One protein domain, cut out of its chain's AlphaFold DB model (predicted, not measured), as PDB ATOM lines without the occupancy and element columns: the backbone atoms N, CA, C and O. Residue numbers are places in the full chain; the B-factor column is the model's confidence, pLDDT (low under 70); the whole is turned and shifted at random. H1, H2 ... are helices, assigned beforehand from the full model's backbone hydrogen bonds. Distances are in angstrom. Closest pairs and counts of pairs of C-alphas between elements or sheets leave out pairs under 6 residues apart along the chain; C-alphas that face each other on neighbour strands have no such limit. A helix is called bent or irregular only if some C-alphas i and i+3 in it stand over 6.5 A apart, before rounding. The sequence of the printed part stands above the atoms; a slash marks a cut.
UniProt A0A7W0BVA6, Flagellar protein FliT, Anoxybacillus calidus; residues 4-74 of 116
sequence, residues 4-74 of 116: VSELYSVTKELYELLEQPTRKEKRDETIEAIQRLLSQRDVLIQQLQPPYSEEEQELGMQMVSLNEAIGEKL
ATOM      1  N   VAL A   4     -25.708  48.423 -17.332       96.50
ATOM      2  CA  VAL A   4     -25.090  47.140 -16.957       96.50
ATOM      3  C   VAL A   4     -26.087  45.985 -17.095       96.50
ATOM      4  O   VAL A   4     -25.759  44.950 -17.672       96.50
ATOM      5  N   SER A   5     -27.321  46.170 -16.621       95.88
ATOM      6  CA  SER A   5     -28.380  45.160 -16.734       95.88
ATOM      7  C   SER A   5     -28.776  44.890 -18.191       95.88
ATOM      8  O   SER A   5     -28.950  43.735 -18.580       95.88
ATOM      9  N   GLU A   6     -28.862  45.935 -19.017       97.06
ATOM     10  CA  GLU A   6     -29.160  45.798 -20.447       97.06
ATOM     11  C   GLU A   6     -28.026  45.081 -21.190       97.06
ATOM     12  O   GLU A   6     -28.258  44.141 -21.951       97.06
ATOM     13  N   LEU A   7     -26.782  45.458 -20.898       97.75
ATOM     14  CA  LEU A   7     -25.598  44.839 -21.473       97.75
ATOM     15  C   LEU A   7     -25.475  43.359 -21.083       97.75
ATOM     16  O   LEU A   7     -25.120  42.527 -21.926       97.75
ATOM     17  N   TYR A   8     -25.816  43.012 -19.839       97.62
ATOM     18  CA  TYR A   8     -25.918  41.624 -19.395       97.62
ATOM     19  C   TYR A   8     -26.987  40.866 -20.186       97.62
ATOM     20  O   TYR A   8     -26.716  39.767 -20.671       97.62
ATOM     21  N   SER A   9     -28.171  41.457 -20.378       97.62
ATOM     22  CA  SER A   9     -29.260  40.839 -21.143       97.62
ATOM     23  C   SER A   9     -28.844  40.536 -22.584       97.62
ATOM     24  O   SER A   9     -29.026  39.411 -23.042       97.62
ATOM     25  N   VAL A  10     -28.226  41.500 -23.277       98.19
ATOM     26  CA  VAL A  10     -27.735  41.311 -24.655       98.19
ATOM     27  C   VAL A  10     -26.618  40.265 -24.706       98.19
ATOM     28  O   VAL A  10     -26.585  39.425 -25.604       98.19
ATOM     29  N   THR A  11     -25.710  40.272 -23.725       98.19
ATOM     30  CA  THR A  11     -24.642  39.263 -23.626       98.19
ATOM     31  C   THR A  11     -25.220  37.859 -23.433       98.19
ATOM     32  O   THR A  11     -24.764  36.914 -24.077       98.19
ATOM     33  N   LYS A  12     -26.252  37.714 -22.596       98.00
ATOM     34  CA  LYS A  12     -26.940  36.441 -22.370       98.00
ATOM     35  C   LYS A  12     -27.696  35.967 -23.613       98.00
ATOM     36  O   LYS A  12     -27.575  34.802 -23.969       98.00
ATOM     37  N   GLU A  13     -28.402  36.859 -24.304       98.00
ATOM     38  CA  GLU A  13     -29.094  36.537 -25.560       98.00
ATOM     39  C   GLU A  13     -28.110  36.053 -26.639       98.00
ATOM     40  O   GLU A  13     -28.352  35.044 -27.301       98.00
ATOM     41  N   LEU A  14     -26.954  36.714 -26.770       98.25
ATOM     42  CA  LEU A  14     -25.896  36.287 -27.688       98.25
ATOM     43  C   LEU A  14     -25.346  34.904 -27.325       98.25
ATOM     44  O   LEU A  14     -25.134  34.074 -28.209       98.25
ATOM     45  N   TYR A  15     -25.124  34.649 -26.036       97.88
ATOM     46  CA  TYR A  15     -24.697  33.338 -25.561       97.88
ATOM     47  C   TYR A  15     -25.730  32.251 -25.898       97.88
ATOM     48  O   TYR A  15     -25.374  31.232 -26.485       97.88
ATOM     49  N   GLU A  16     -27.009  32.484 -25.597       96.81
ATOM     50  CA  GLU A  16     -28.098  31.538 -25.873       96.81
ATOM     51  C   GLU A  16     -28.266  31.263 -27.373       96.81
ATOM     52  O   GLU A  16     -28.487  30.117 -27.768       96.81
ATOM     53  N   LEU A  17     -28.105  32.286 -28.219       96.06
ATOM     54  CA  LEU A  17     -28.111  32.133 -29.673       96.06
ATOM     55  C   LEU A  17     -26.967  31.227 -30.152       96.06
ATOM     56  O   LEU A  17     -27.176  30.374 -31.014       96.06
ATOM     57  N   LEU A  18     -25.769  31.394 -29.586       95.31
ATOM     58  CA  LEU A  18     -24.583  30.601 -29.921       95.31
ATOM     59  C   LEU A  18     -24.603  29.185 -29.325       95.31
ATOM     60  O   LEU A  18     -23.872  28.316 -29.798       95.31
ATOM     61  N   GLU A  19     -25.424  28.938 -28.303       93.69
ATOM     62  CA  GLU A  19     -25.642  27.600 -27.742       93.69
ATOM     63  C   GLU A  19     -26.443  26.705 -28.693       93.69
ATOM     64  O   GLU A  19     -26.313  25.480 -28.684       93.69
ATOM     65  N   GLN A  20     -27.282  27.312 -29.535       89.81
ATOM     66  CA  GLN A  20     -28.119  26.573 -30.463       89.81
ATOM     67  C   GLN A  20     -27.313  26.119 -31.688       89.81
ATOM     68  O   GLN A  20     -26.604  26.914 -32.310       89.81
ATOM     69  N   PRO A  21     -27.449  24.851 -32.117       84.50
ATOM     70  CA  PRO A  21     -26.762  24.371 -33.304       84.50
ATOM     71  C   PRO A  21     -27.235  25.132 -34.548       84.50
ATOM     72  O   PRO A  21     -28.404  25.062 -34.941       84.50
ATOM     73  N   THR A  22     -26.308  25.825 -35.212       84.94
ATOM     74  CA  THR A  22     -26.607  26.570 -36.438       84.94
ATOM     75  C   THR A  22     -26.867  25.607 -37.598       84.94
ATOM     76  O   THR A  22     -25.966  24.929 -38.100       84.94
ATOM     77  N   ARG A  23     -28.121  25.545 -38.059       84.31
ATOM     78  CA  ARG A  23     -28.491  24.780 -39.261       84.31
ATOM     79  C   ARG A  23     -28.017  25.514 -40.513       84.31
ATOM     80  O   ARG A  23     -28.145  26.731 -40.595       84.31
ATOM     81  N   LYS A  24     -27.553  24.772 -41.525       81.88
ATOM     82  CA  LYS A  24     -27.041  25.348 -42.787       81.88
ATOM     83  C   LYS A  24     -28.037  26.282 -43.481       81.88
ATOM     84  O   LYS A  24     -27.624  27.304 -44.007       81.88
ATOM     85  N   GLU A  25     -29.323  25.948 -43.441       84.88
ATOM     86  CA  GLU A  25     -30.406  26.728 -44.063       84.88
ATOM     87  C   GLU A  25     -30.648  28.081 -43.385       84.88
ATOM     88  O   GLU A  25     -31.042  29.029 -44.048       84.88
ATOM     89  N   LYS A  26     -30.383  28.180 -42.077       87.75
ATOM     90  CA  LYS A  26     -30.594  29.394 -41.272       87.75
ATOM     91  C   LYS A  26     -29.296  30.121 -40.945       87.75
ATOM     92  O   LYS A  26     -29.251  30.962 -40.049       87.75
ATOM     93  N   ARG A  27     -28.203  29.741 -41.611       89.12
ATOM     94  CA  ARG A  27     -26.869  30.219 -41.259       89.12
ATOM     95  C   ARG A  27     -26.757  31.727 -41.430       89.12
ATOM     96  O   ARG A  27     -26.220  32.378 -40.544       89.12
ATOM     97  N   ASP A  28     -27.287  32.258 -42.524       90.62
ATOM     98  CA  ASP A  28     -27.218  33.689 -42.815       90.62
ATOM     99  C   ASP A  28     -28.057  34.488 -41.804       90.62
ATOM    100  O   ASP A  28     -27.527  35.400 -41.178       90.62
ATOM    101  N   GLU A  29     -29.286  34.047 -41.507       93.56
ATOM    102  CA  GLU A  29     -30.138  34.639 -40.456       93.56
ATOM    103  C   GLU A  29     -29.447  34.639 -39.081       93.56
ATOM    104  O   GLU A  29     -29.499  35.616 -38.335       93.56
ATOM    105  N   THR A  30     -28.765  33.540 -38.743       93.88
ATOM    106  CA  THR A  30     -28.048  33.406 -37.467       93.88
ATOM    107  C   THR A  30     -26.848  34.353 -37.413       93.88
ATOM    108  O   THR A  30     -26.607  34.980 -36.384       93.88
ATOM    109  N   ILE A  31     -26.104  34.495 -38.515       94.25
ATOM    110  CA  ILE A  31     -24.977  35.432 -38.609       94.25
ATOM    111  C   ILE A  31     -25.465  36.878 -38.475       94.25
ATOM    112  O   ILE A  31     -24.856  37.648 -37.734       94.25
ATOM    113  N   GLU A  32     -26.563  37.244 -39.137       96.75
ATOM    114  CA  GLU A  32     -27.158  38.582 -39.025       96.75
ATOM    115  C   GLU A  32     -27.606  38.885 -37.588       96.75
ATOM    116  O   GLU A  32     -27.316  39.961 -37.059       96.75
ATOM    117  N   ALA A  33     -28.249  37.923 -36.918       97.00
ATOM    118  CA  ALA A  33     -28.643  38.058 -35.517       97.00
ATOM    119  C   ALA A  33     -27.427  38.239 -34.589       97.00
ATOM    120  O   ALA A  33     -27.420  39.148 -33.758       97.00
ATOM    121  N   ILE A  34     -26.362  37.448 -34.780       97.44
ATOM    122  CA  ILE A  34     -25.096  37.599 -34.042       97.44
ATOM    123  C   ILE A  34     -24.510  39.000 -34.255       97.44
ATOM    124  O   ILE A  34     -24.137  39.665 -33.290       97.44
ATOM    125  N   GLN A  35     -24.437  39.475 -35.501       97.88
ATOM    126  CA  GLN A  35     -23.890  40.798 -35.823       97.88
ATOM    127  C   GLN A  35     -24.700  41.930 -35.189       97.88
ATOM    128  O   GLN A  35     -24.120  42.887 -34.668       97.88
ATOM    129  N   ARG A  36     -26.032  41.812 -35.194       98.44
ATOM    130  CA  ARG A  36     -26.920  42.764 -34.525       98.44
ATOM    131  C   ARG A  36     -26.651  42.809 -33.020       98.44
ATOM    132  O   ARG A  36     -26.467  43.902 -32.490       98.44
ATOM    133  N   LEU A  37     -26.594  41.655 -32.354       98.31
ATOM    134  CA  LEU A  37     -26.352  41.578 -30.909       98.31
ATOM    135  C   LEU A  37     -24.966  42.116 -30.536       98.31
ATOM    136  O   LEU A  37     -24.845  42.879 -29.582       98.31
ATOM    137  N   LEU A  38     -23.930  41.801 -31.321       98.12
ATOM    138  CA  LEU A  38     -22.587  42.361 -31.134       98.12
ATOM    139  C   LEU A  38     -22.582  43.889 -31.274       98.12
ATOM    140  O   LEU A  38     -22.023  44.578 -30.427       98.12
ATOM    141  N   SER A  39     -23.266  44.427 -32.286       98.25
ATOM    142  CA  SER A  39     -23.349  45.878 -32.501       98.25
ATOM    143  C   SER A  39     -24.091  46.587 -31.363       98.25
ATOM    144  O   SER A  39     -23.664  47.642 -30.900       98.25
ATOM    145  N   GLN A  40     -25.193  46.002 -30.883       98.00
ATOM    146  CA  GLN A  40     -25.925  46.513 -29.719       98.00
ATOM    147  C   GLN A  40     -25.047  46.503 -28.465       98.00
ATOM    148  O   GLN A  40     -25.008  47.482 -27.721       98.00
ATOM    149  N   ARG A  41     -24.295  45.418 -28.263       97.44
ATOM    150  CA  ARG A  41     -23.360  45.271 -27.150       97.44
ATOM    151  C   ARG A  41     -22.264  46.338 -27.177       97.44
ATOM    152  O   ARG A  41     -22.003  46.946 -26.144       97.44
ATOM    153  N   ASP A  42     -21.670  46.610 -28.337       97.81
ATOM    154  CA  ASP A  42     -20.629  47.637 -28.487       97.81
ATOM    155  C   ASP A  42     -21.141  49.033 -28.107       97.81
ATOM    156  O   ASP A  42     -20.456  49.784 -27.409       97.81
ATOM    157  N   VAL A  43     -22.373  49.366 -28.505       97.94
ATOM    158  CA  VAL A  43     -23.024  50.635 -28.147       97.94
ATOM    159  C   VAL A  43     -23.256  50.744 -26.636       97.94
ATOM    160  O   VAL A  43     -23.048  51.813 -26.064       97.94
ATOM    161  N   LEU A  44     -23.664  49.657 -25.978       97.38
ATOM    162  CA  LEU A  44     -23.894  49.629 -24.531       97.38
ATOM    163  C   LEU A  44     -22.587  49.691 -23.729       97.38
ATOM    164  O   LEU A  44     -22.524  50.387 -22.719       97.38
ATOM    165  N   ILE A  45     -21.521  49.038 -24.202       96.31
ATOM    166  CA  ILE A  45     -20.189  49.109 -23.579       96.31
ATOM    167  C   ILE A  45     -19.686  50.556 -23.526       96.31
ATOM    168  O   ILE A  45     -19.142  50.976 -22.508       96.31
ATOM    169  N   GLN A  46     -19.902  51.339 -24.588       97.25
ATOM    170  CA  GLN A  46     -19.499  52.752 -24.631       97.25
ATOM    171  C   GLN A  46     -20.262  53.640 -23.636       97.25
ATOM    172  O   GLN A  46     -19.805  54.737 -23.322       97.25
ATOM    173  N   GLN A  47     -21.414  53.183 -23.142       96.31
ATOM    174  CA  GLN A  47     -22.264  53.917 -22.203       96.31
ATOM    175  C   GLN A  47     -22.002  53.550 -20.736       96.31
ATOM    176  O   GLN A  47     -22.583  54.167 -19.844       96.31
ATOM    177  N   LEU A  48     -21.143  52.561 -20.467       94.88
ATOM    178  CA  LEU A  48     -20.783  52.168 -19.108       94.88
ATOM    179  C   LEU A  48     -20.058  53.306 -18.384       94.88
ATOM    180  O   LEU A  48     -19.025  53.794 -18.845       94.88
ATOM    181  N   GLN A  49     -20.588  53.710 -17.228       93.38
ATOM    182  CA  GLN A  49     -19.990  54.744 -16.389       93.38
ATOM    183  C   GLN A  49     -20.072  54.363 -14.904       93.38
ATOM    184  O   GLN A  49     -21.149  53.991 -14.441       93.38
ATOM    185  N   PRO A  50     -18.965  54.471 -14.145       91.19
ATOM    186  CA  PRO A  50     -18.974  54.281 -12.697       91.19
ATOM    187  C   PRO A  50     -19.623  55.480 -11.972       91.19
ATOM    188  O   PRO A  50     -19.674  56.578 -12.534       91.19
ATOM    189  N   PRO A  51     -20.028  55.332 -10.695       93.88
ATOM    190  CA  PRO A  51     -19.871  54.153  -9.831       93.88
ATOM    191  C   PRO A  51     -20.928  53.066 -10.080       93.88
ATOM    192  O   PRO A  51     -22.051  53.376 -10.457       93.88
ATOM    193  N   TYR A  52     -20.565  51.807  -9.816       95.69
ATOM    194  CA  TYR A  52     -21.456  50.644  -9.946       95.69
ATOM    195  C   TYR A  52     -21.938  50.150  -8.583       95.69
ATOM    196  O   TYR A  52     -21.160  50.155  -7.622       95.69
ATOM    197  N   SER A  53     -23.187  49.686  -8.512       96.25
ATOM    198  CA  SER A  53     -23.710  48.986  -7.331       96.25
ATOM    199  C   SER A  53     -23.089  47.590  -7.169       96.25
ATOM    200  O   SER A  53     -22.484  47.058  -8.100       96.25
ATOM    201  N   GLU A  54     -23.246  46.969  -5.995       95.94
ATOM    202  CA  GLU A  54     -22.822  45.574  -5.772       95.94
ATOM    203  C   GLU A  54     -23.498  44.617  -6.770       95.94
ATOM    204  O   GLU A  54     -22.824  43.803  -7.398       95.94
ATOM    205  N   GLU A  55     -24.802  44.792  -7.010       95.12
ATOM    206  CA  GLU A  55     -25.560  44.011  -7.998       95.12
ATOM    207  C   GLU A  55     -24.979  44.156  -9.417       95.12
ATOM    208  O   GLU A  55     -24.863  43.186 -10.166       95.12
ATOM    209  N   GLU A  56     -24.570  45.365  -9.804       96.00
ATOM    210  CA  GLU A  56     -23.965  45.621 -11.113       96.00
ATOM    211  C   GLU A  56     -22.567  45.008 -11.241       96.00
ATOM    212  O   GLU A  56     -22.196  44.527 -12.315       96.00
ATOM    213  N   GLN A  57     -21.799  44.971 -10.151       95.75
ATOM    214  CA  GLN A  57     -20.508  44.287 -10.118       95.75
ATOM    215  C   GLN A  57     -20.677  42.770 -10.265       95.75
ATOM    216  O   GLN A  57     -19.933  42.146 -11.024       95.75
ATOM    217  N   GLU A  58     -21.680  42.179  -9.609       96.56
ATOM    218  CA  GLU A  58     -22.018  40.761  -9.773       96.56
ATOM    219  C   GLU A  58     -22.413  40.425 -11.214       96.56
ATOM    220  O   GLU A  58     -21.906  39.454 -11.785       96.56
ATOM    221  N   LEU A  59     -23.263  41.250 -11.835       96.31
ATOM    222  CA  LEU A  59     -23.606  41.102 -13.249       96.31
ATOM    223  C   LEU A  59     -22.365  41.216 -14.138       96.31
ATOM    224  O   LEU A  59     -22.180  40.392 -15.032       96.31
ATOM    225  N   GLY A  60     -21.484  42.181 -13.865       95.06
ATOM    226  CA  GLY A  60     -20.221  42.349 -14.581       95.06
ATOM    227  C   GLY A  60     -19.340  41.097 -14.532       95.06
ATOM    228  O   GLY A  60     -18.844  40.661 -15.570       95.06
ATOM    229  N   MET A  61     -19.202  40.465 -13.362       95.88
ATOM    230  CA  MET A  61     -18.451  39.210 -13.222       95.88
ATOM    231  C   MET A  61     -19.065  38.079 -14.050       95.88
ATOM    232  O   MET A  61     -18.351  37.396 -14.785       95.88
ATOM    233  N   GLN A  62     -20.389  37.913 -13.995       96.19
ATOM    234  CA  GLN A  62     -21.075  36.906 -14.809       96.19
ATOM    235  C   GLN A  62     -20.900  37.165 -16.313       96.19
ATOM    236  O   GLN A  62     -20.694  36.227 -17.083       96.19
ATOM    237  N   MET A  63     -20.939  38.430 -16.746       96.56
ATOM    238  CA  MET A  63     -20.711  38.775 -18.149       96.56
ATOM    239  C   MET A  63     -19.313  38.405 -18.631       96.56
ATOM    240  O   MET A  63     -19.173  38.003 -19.785       96.56
ATOM    241  N   VAL A  64     -18.284  38.557 -17.791       95.88
ATOM    242  CA  VAL A  64     -16.912  38.176 -18.156       95.88
ATOM    243  C   VAL A  64     -16.854  36.680 -18.460       95.88
ATOM    244  O   VAL A  64     -16.358  36.306 -19.521       95.88
ATOM    245  N   SER A  65     -17.459  35.842 -17.613       96.06
ATOM    246  CA  SER A  65     -17.542  34.394 -17.852       96.06
ATOM    247  C   SER A  65     -18.323  34.050 -19.125       96.06
ATOM    248  O   SER A  65     -17.889  33.213 -19.915       96.06
ATOM    249  N   LEU A  66     -19.454  34.721 -19.378       97.00
ATOM    250  CA  LEU A  66     -20.211  34.529 -20.623       97.00
ATOM    251  C   LEU A  66     -19.395  34.943 -21.854       97.00
ATOM    252  O   LEU A  66     -19.458  34.280 -22.887       97.00
ATOM    253  N   ASN A  67     -18.614  36.020 -21.758       96.50
ATOM    254  CA  ASN A  67     -17.820  36.537 -22.867       96.50
ATOM    255  C   ASN A  67     -16.713  35.565 -23.306       96.50
ATOM    256  O   ASN A  67     -16.457  35.449 -24.504       96.50
ATOM    257  N   GLU A  68     -16.092  34.845 -22.369       96.19
ATOM    258  CA  GLU A  68     -15.130  33.781 -22.688       96.19
ATOM    259  C   GLU A  68     -15.793  32.675 -23.520       96.19
ATOM    260  O   GLU A  68     -15.337  32.362 -24.623       96.19
ATOM    261  N   ALA A  69     -16.939  32.168 -23.058       96.56
ATOM    262  CA  ALA A  69     -17.671  31.115 -23.757       96.56
ATOM    263  C   ALA A  69     -18.215  31.570 -25.129       96.56
ATOM    264  O   ALA A  69     -18.176  30.814 -26.103       96.56
ATOM    265  N   ILE A  70     -18.681  32.820 -25.239       97.94
ATOM    266  CA  ILE A  70     -19.078  33.439 -26.515       97.94
ATOM    267  C   ILE A  70     -17.895  33.456 -27.491       97.94
ATOM    268  O   ILE A  70     -18.062  33.101 -28.661       97.94
ATOM    269  N   GLY A  71     -16.702  33.840 -27.027       97.38
ATOM    270  CA  GLY A  71     -15.493  33.889 -27.848       97.38
ATOM    271  C   GLY A  71     -15.146  32.531 -28.463       97.38
ATOM    272  O   GLY A  71     -14.926  32.434 -29.676       97.38
ATOM    273  N   GLU A  72     -15.180  31.471 -27.656       96.75
ATOM    274  CA  GLU A  72     -14.943  30.102 -28.125       96.75
ATOM    275  C   GLU A  72     -15.979  29.662 -29.168       96.75
ATOM    276  O   GLU A  72     -15.617  29.151 -30.233       96.75
ATOM    277  N   LYS A  73     -17.269  29.910 -28.911       96.00
ATOM    278  CA  LYS A  73     -18.360  29.527 -29.822       96.00
ATOM    279  C   LYS A  73     -18.295  30.276 -31.150       96.00
ATOM    280  O   LYS A  73     -18.457  29.666 -32.208       96.00
ATOM    281  N   LEU A  74     -17.984  31.573 -31.133       96.88
ATOM    282  CA  LEU A  74     -17.782  32.355 -32.357       96.88
ATOM    283  C   LEU A  74     -16.604  31.824 -33.179       96.88
ATOM    284  O   LEU A  74     -16.690  31.739 -34.409       96.88
TER     285      LEU A  74
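AT A GLANCE: This is residues 4 to 74 of the 116 residues of the protein "Flagellar protein FliT" of Anoxybacillus calidus (UniProt A0A7W0BVA6). Three long helices run lengthwise in a rod: H2, the longest, and H3 both pack on the shorter H1 between them, and H2 and H3 stay apart. H1 and H2 form a helical hairpin, and residues 23 to 29, of which 24 to 29 belong to H2, stick out. The printed part has 71 residues with three named helices, H1, H2, H3 in chain order, and no named strand: all helix. It is only just compact, close to loose, with a radius of gyration of the C-alphas of 13.2 A and spans of 45 by 20 by 15 A.

IN THESE COORDINATES: H2, residues 24 to 45, is 31.3 A long and irregular: C-alphas 25 and 28 are 7.8 A apart. H1, residues 4 to 19, is 22.3 A long and begins at C-alpha 4 (-25.090, 47.140, -16.957). H3, residues 54 to 74, is 30.1 A long and ends at C-alpha 74 (-17.782, 32.355, -32.357).

HOW THE PARTS SIT: H2 touches H1, opposite ways at a shallow tilt of 18 degrees; their closest C-alphas, of Leu 44 and Leu 7, are 5.9 A apart. H1 touches H3, the same way at a shallow tilt of 27 degrees; their closest C-alphas, of Tyr 15 and Ile 70, are 5.7 A apart. Each O i to N i+4 pair in H1 and H3 is within hydrogen-bond range, and 16 of 18 in H2.

THE WHOLE: The C-alphas farthest apart, of Glu 25 and Pro 51, are 45.1 A apart. The printed part has no cut; the link from H1 to H2 is tight and that from H2 to H3 is short. No printed residue is under 70 in pLDDT.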